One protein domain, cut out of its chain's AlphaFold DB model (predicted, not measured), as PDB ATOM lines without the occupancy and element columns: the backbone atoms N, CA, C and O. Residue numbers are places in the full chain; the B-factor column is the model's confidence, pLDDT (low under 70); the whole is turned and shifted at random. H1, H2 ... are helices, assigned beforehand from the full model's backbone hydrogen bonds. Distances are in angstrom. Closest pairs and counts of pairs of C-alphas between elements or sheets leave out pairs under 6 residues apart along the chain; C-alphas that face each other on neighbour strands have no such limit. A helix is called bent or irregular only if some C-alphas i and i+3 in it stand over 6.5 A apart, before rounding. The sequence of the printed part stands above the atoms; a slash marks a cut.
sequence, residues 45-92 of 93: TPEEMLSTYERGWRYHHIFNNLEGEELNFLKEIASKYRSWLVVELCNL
ATOM      1  N   THR A  45      16.518  -3.852 128.649       95.12
ATOM      2  CA  THR A  45      16.038  -2.945 129.690       95.12
ATOM      3  C   THR A  45      15.705  -1.573 129.085       95.12
ATOM      4  O   THR A  45      16.280  -1.191 128.063       95.12
ATOM      5  N   PRO A  46      14.838  -0.762 129.722       96.31
ATOM      6  CA  PRO A  46      14.546   0.592 129.247       96.31
ATOM      7  C   PRO A  46      15.791   1.478 129.044       96.31
ATOM      8  O   PRO A  46      15.812   2.320 128.152       96.31
ATOM      9  N   GLU A  47      16.846   1.273 129.836       96.25
ATOM     10  CA  GLU A  47      18.125   1.988 129.706       96.25
ATOM     11  C   GLU A  47      18.925   1.547 128.464       96.25
ATOM     12  O   GLU A  47      19.504   2.370 127.751       96.25
ATOM     13  N   GLU A  48      18.917   0.251 128.147       96.00
ATOM     14  CA  GLU A  48      19.539  -0.287 126.930       96.00
ATOM     15  C   GLU A  48      18.748   0.088 125.669       96.00
ATOM     16  O   GLU A  48      19.339   0.414 124.633       96.00
ATOM     17  N   MET A  49      17.413   0.103 125.755       96.81
ATOM     18  CA  MET A  49      16.552   0.639 124.698       96.81
ATOM     19  C   MET A  49      16.900   2.105 124.430       96.81
ATOM     20  O   MET A  49      17.151   2.473 123.283       96.81
ATOM     21  N   LEU A  50      17.010   2.927 125.479       97.75
ATOM     22  CA  LEU A  50      17.420   4.328 125.366       97.75
ATOM     23  C   LEU A  50      18.789   4.478 124.694       97.75
ATOM     24  O   LEU A  50      18.915   5.241 123.741       97.75
ATOM     25  N   SER A  51      19.784   3.692 125.108       96.44
ATOM     26  CA  SER A  51      21.117   3.692 124.481       96.44
ATOM     27  C   SER A  51      21.057   3.372 122.980       96.44
ATOM     28  O   SER A  51      21.851   3.876 122.181       96.44
ATOM     29  N   THR A  52      20.111   2.527 122.575       96.31
ATOM     30  CA  THR A  52      19.878   2.186 121.168       96.31
ATOM     31  C   THR A  52      19.252   3.353 120.412       96.31
ATOM     32  O   THR A  52      19.748   3.705 119.339       96.31
ATOM     33  N   TYR A  53      18.229   3.999 120.980       96.88
ATOM     34  CA  TYR A  53      17.636   5.209 120.404       96.88
ATOM     35  C   TYR A  53      18.665   6.319 120.228       96.88
ATOM     36  O   TYR A  53      18.730   6.915 119.160       96.88
ATOM     37  N   GLU A  54      19.511   6.561 121.228       96.69
ATOM     38  CA  GLU A  54      20.561   7.580 121.159       96.69
ATOM     39  C   GLU A  54      21.527   7.313 119.999       96.69
ATOM     40  O   GLU A  54      21.802   8.197 119.185       96.69
ATOM     41  N   ARG A  55      22.001   6.069 119.859       95.38
ATOM     42  CA  ARG A  55      22.888   5.669 118.752       95.38
ATOM     43  C   ARG A  55      22.202   5.762 117.388       95.38
ATOM     44  O   ARG A  55      22.850   6.104 116.398       95.38
ATOM     45  N   GLY A  56      20.916   5.426 117.327       94.38
ATOM     46  CA  GLY A  56      20.115   5.399 116.105       94.38
ATOM     47  C   GLY A  56      19.415   6.714 115.765       94.38
ATOM     48  O   GLY A  56      18.818   6.805 114.695       94.38
ATOM     49  N   TRP A  57      19.502   7.743 116.615       95.38
ATOM     50  CA  TRP A  57      18.679   8.953 116.506       95.38
ATOM     51  C   TRP A  57      18.805   9.656 115.159       95.38
ATOM     52  O   TRP A  57      17.822  10.148 114.608       95.38
ATOM     53  N   ARG A  58      20.004   9.633 114.567       93.56
ATOM     54  CA  ARG A  58      20.274  10.179 113.227       93.56
ATOM     55  C   ARG A  58      19.362   9.625 112.127       93.56
ATOM     56  O   ARG A  58      19.337  10.201 111.050       93.56
ATOM     57  N   TYR A  59      18.662   8.515 112.357       92.94
ATOM     58  CA  TYR A  59      17.769   7.879 111.393       92.94
ATOM     59  C   TYR A  59      16.278   8.161 111.642       92.94
ATOM     60  O   TYR A  59      15.459   7.713 110.843       92.94
ATOM     61  N   HIS A  60      15.899   8.898 112.696       91.69
ATOM     62  CA  HIS A  60      14.483   9.112 113.050       91.69
ATOM     63  C   HIS A  60      13.668   9.736 111.907       91.69
ATOM     64  O   HIS A  60      12.580   9.264 111.586       91.69
ATOM     65  N   HIS A  61      14.239  10.721 111.211       90.00
ATOM     66  CA  HIS A  61      13.601  11.388 110.074       90.00
ATOM     67  C   HIS A  61      13.494  10.508 108.818       90.00
ATOM     68  O   HIS A  61      12.708  10.811 107.928       90.00
ATOM     69  N   ILE A  62      14.291   9.436 108.717       91.00
ATOM     70  CA  ILE A  62      14.261   8.529 107.561       91.00
ATOM     71  C   ILE A  62      13.077   7.574 107.673       91.00
ATOM     72  O   ILE A  62      12.389   7.331 106.685       91.00
ATOM     73  N   PHE A  63      12.851   7.020 108.866       86.62
ATOM     74  CA  PHE A  63      11.787   6.042 109.075       86.62
ATOM     75  C   PHE A  63      10.424   6.689 109.322       86.62
ATOM     76  O   PHE A  63       9.414   6.084 108.972       86.62
ATOM     77  N   ASN A  64      10.393   7.907 109.883       83.50
ATOM     78  CA  ASN A  64       9.176   8.687 110.136       83.50
ATOM     79  C   ASN A  64       8.038   7.864 110.781       83.50
ATOM     80  O   ASN A  64       6.869   8.023 110.440       83.50
ATOM     81  N   ASN A  65       8.404   6.939 111.671       89.38
ATOM     82  CA  ASN A  65       7.510   5.992 112.341       89.38
ATOM     83  C   ASN A  65       7.574   6.102 113.873       89.38
ATOM     84  O   ASN A  65       7.026   5.251 114.567       89.38
ATOM     85  N   LEU A  66       8.247   7.135 114.392       93.88
ATOM     86  CA  LEU A  66       8.341   7.423 115.819       93.88
ATOM     87  C   LEU A  66       7.169   8.316 116.244       93.88
ATOM     88  O   LEU A  66       7.249   9.541 116.176       93.88
ATOM     89  N   GLU A  67       6.083   7.698 116.692       93.62
ATOM     90  CA  GLU A  67       4.858   8.388 117.105       93.62
ATOM     91  C   GLU A  67       4.112   7.614 118.205       93.62
ATOM     92  O   GLU A  67       4.513   6.521 118.614       93.62
ATOM     93  N   GLY A  68       3.024   8.196 118.716       94.25
ATOM     94  CA  GLY A  68       2.099   7.515 119.625       94.25
ATOM     95  C   GLY A  68       2.752   6.960 120.897       94.25
ATOM     96  O   GLY A  68       3.446   7.673 121.624       94.25
ATOM     97  N   GLU A  69       2.488   5.684 121.192       96.25
ATOM     98  CA  GLU A  69       2.971   5.010 122.405       96.25
ATOM     99  C   GLU A  69       4.499   4.921 122.468       96.25
ATOM    100  O   GLU A  69       5.069   5.126 123.538       96.25
ATOM    101  N   GLU A  70       5.172   4.674 121.339       96.94
ATOM    102  CA  GLU A  70       6.635   4.597 121.291       96.94
ATOM    103  C   GLU A  70       7.270   5.956 121.593       96.94
ATOM    104  O   GLU A  70       8.206   6.038 122.389       96.94
ATOM    105  N   LEU A  71       6.727   7.039 121.023       96.50
ATOM    106  CA  LEU A  71       7.204   8.392 121.305       96.50
ATOM    107  C   LEU A  71       7.018   8.759 122.785       96.50
ATOM    108  O   LEU A  71       7.929   9.308 123.406       96.50
ATOM    109  N   ASN A  72       5.860   8.434 123.364       96.38
ATOM    110  CA  ASN A  72       5.586   8.684 124.781       96.38
ATOM    111  C   ASN A  72       6.525   7.880 125.689       96.38
ATOM    112  O   ASN A  72       7.101   8.436 126.625       96.38
ATOM    113  N   PHE A  73       6.732   6.603 125.371       97.19
ATOM    114  CA  PHE A  73       7.685   5.742 126.063       97.19
ATOM    115  C   PHE A  73       9.107   6.310 125.998       97.19
ATOM    116  O   PHE A  73       9.772   6.430 127.028       97.19
ATOM    117  N   LEU A  74       9.558   6.731 124.812       97.44
ATOM    118  CA  LEU A  74      10.882   7.318 124.623       97.44
ATOM    119  C   LEU A  74      11.050   8.616 125.430       97.44
ATOM    120  O   LEU A  74      12.073   8.796 126.092       97.44
ATOM    121  N   LYS A  75      10.039   9.495 125.450       96.69
ATOM    122  CA  LYS A  75      10.032  10.710 126.288       96.69
ATOM    123  C   LYS A  75      10.171  10.372 127.777       96.69
ATOM    124  O   LYS A  75      10.927  11.038 128.493       96.69
ATOM    125  N   GLU A  76       9.485   9.329 128.245       96.75
ATOM    126  CA  GLU A  76       9.524   8.903 129.646       96.75
ATOM    127  C   GLU A  76      10.904   8.361 130.047       96.75
ATOM    128  O   GLU A  76      11.494   8.832 131.026       96.75
ATOM    129  N   ILE A  77      11.464   7.422 129.273       97.31
ATOM    130  CA  ILE A  77      12.787   6.851 129.565       97.31
ATOM    131  C   ILE A  77      13.887   7.909 129.411       97.31
ATOM    132  O   ILE A  77      14.755   8.005 130.279       97.31
ATOM    133  N   ALA A  78      13.826   8.771 128.391       97.69
ATOM    134  CA  ALA A  78      14.800   9.845 128.201       97.69
ATOM    135  C   ALA A  78      14.811  10.801 129.405       97.69
ATOM    136  O   ALA A  78      15.878  11.157 129.908       97.69
ATOM    137  N   SER A  79      13.632  11.145 129.931       96.06
ATOM    138  CA  SER A  79      13.501  11.982 131.129       96.06
ATOM    139  C   SER A  79      14.031  11.283 132.384       96.06
ATOM    140  O   SER A  79      14.780  11.881 133.162       96.06
ATOM    141  N   LYS A  80      13.689  10.001 132.582       95.62
ATOM    142  CA  LYS A  80      14.122   9.206 133.743       95.62
ATOM    143  C   LYS A  80      15.640   9.074 133.822       95.62
ATOM    144  O   LYS A  80      16.208   9.232 134.905       95.62
ATOM    145  N   TYR A  81      16.285   8.804 132.692       96.19
ATOM    146  CA  TYR A  81      17.728   8.581 132.605       96.19
ATOM    147  C   TYR A  81      18.524   9.850 132.262       96.19
ATOM    148  O   TYR A  81      19.744   9.788 132.155       96.19
ATOM    149  N   ARG A  82      17.862  11.015 132.166       96.00
ATOM    150  CA  ARG A  82      18.486  12.318 131.860       96.00
ATOM    151  C   ARG A  82      19.269  12.309 130.540       96.00
ATOM    152  O   ARG A  82      20.375  12.840 130.464       96.00
ATOM    153  N   SER A  83      18.682  11.701 129.515       97.88
ATOM    154  CA  SER A  83      19.247  11.650 128.168       97.88
ATOM    155  C   SER A  83      19.255  13.021 127.496       97.88
ATOM    156  O   SER A  83      18.377  13.856 127.724       97.88
ATOM    157  N   TRP A  84      20.213  13.223 126.591       97.44
ATOM    158  CA  TRP A  84      20.241  14.374 125.690       97.44
ATOM    159  C   TRP A  84      19.059  14.378 124.705       97.44
ATOM    160  O   TRP A  84      18.665  15.448 124.244       97.44
ATOM    161  N   LEU A  85      18.436  13.220 124.449       96.94
ATOM    162  CA  LEU A  85      17.250  13.108 123.594       96.94
ATOM    163  C   LEU A  85      16.051  13.895 124.115       96.94
ATOM    164  O   LEU A  85      15.179  14.235 123.327       96.94
ATOM    165  N   VAL A  86      15.999  14.230 125.408       96.69
ATOM    166  CA  VAL A  86      14.916  15.067 125.953       96.69
ATOM    167  C   VAL A  86      14.789  16.378 125.171       96.69
ATOM    168  O   VAL A  86      13.678  16.798 124.872       96.69
ATOM    169  N   VAL A  87      15.912  16.998 124.789       95.00
ATOM    170  CA  VAL A  87      15.909  18.262 124.033       95.00
ATOM    171  C   VAL A  87      15.367  18.059 122.620       95.00
ATOM    172  O   VAL A  87      14.554  18.849 122.152       95.00
ATOM    173  N   GLU A  88      15.781  16.981 121.959       95.06
ATOM    174  CA  GLU A  88      15.339  16.641 120.606       95.06
ATOM    175  C   GLU A  88      13.841  16.314 120.563       95.06
ATOM    176  O   GLU A  88      13.122  16.765 119.676       95.06
ATOM    177  N   LEU A  89      13.350  15.573 121.559       93.31
ATOM    178  CA  LEU A  89      11.955  15.140 121.661       93.31
ATOM    179  C   LEU A  89      10.990  16.279 122.005       93.31
ATOM    180  O   LEU A  89       9.809  16.177 121.672       93.31
ATOM    181  N   CYS A  90      11.465  17.351 122.644       88.81
ATOM    182  CA  CYS A  90      10.682  18.576 122.829       88.81
ATOM    183  C   CYS A  90      10.448  19.330 121.511       88.81
ATOM    184  O   CYS A  90       9.502  20.102 121.422       88.81
ATOM    185  N   ASN A  91      11.280  19.110 120.488       84.44
ATOM    186  CA  ASN A  91      11.141  19.763 119.181       84.44
ATOM    187  C   ASN A  91      10.234  18.982 118.209       84.44
ATOM    188  O   ASN A  91      10.052  19.414 117.074       84.44
ATOM    189  N   LEU A  92       9.705  17.831 118.636       79.50
ATOM    190  CA  LEU A  92       8.868  16.916 117.846       79.50
ATOM    191  C   LEU A  92       7.362  17.045 118.167       79.50
ATOM    192  O   LEU A  92       6.605  16.120 117.881       79.50
TER     193      LEU A  92
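Overview. This is residues 45 to 92 of the 93 residues of an uncharacterized protein of Calothrix sp. NIES-3974 (UniProt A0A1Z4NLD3). The longest helix, H1, kinked near residue 57, makes a rough V with H2: its first residues pack on H2, while residues 58 to 65 stick out at the open end, where the chain folds back. Short H3 packs on H2. The 48 printed residues hold H1, H2 and H3 in that order, with no named strand, and are all helix in class. The whole is compact, radius of gyration of the C-alphas 9.8 A, spanning 25 by 18 by 18 A.

Along the chain. Find C-alpha 46 at (14.546, 0.592, 129.247); H1 runs from there to residue 63, 21.1 A. It is irregular: C-alphas 55 and 58 are 7.6 A apart. H2, residues 68 to 81, covers 20.3 A. H3, residues 85 to 90, ends at C-alpha 90, (10.682, 18.576, 122.829), after 8.6 A.

Arrangement. Look at residues 46 to 50, with which alone H1 touches H2; the closest C-alphas, of Pro 46 and Ile 77, are 6.5 A apart. Their steep tilt is 50 degrees, opposite ways. H2 touches H3 with residues 75 to 79 alone, closest at the C-alphas of Ala 78 and Val 86, 5.7 A. H1 and H3 are close but not clearly touching, C-alphas of Glu 54 and Leu 85 closest at 6.9 A. Every O i to N i+4 pair is within hydrogen-bond range in H2 and H3, and 9 of 14 in H1.

Size, cuts and confidence. The C-alphas of Ile 62 and Lys 80 are the two farthest apart, 26.2 A. The printed part has no cut, both links are tight, and no printed residue is under 70 in pLDDT.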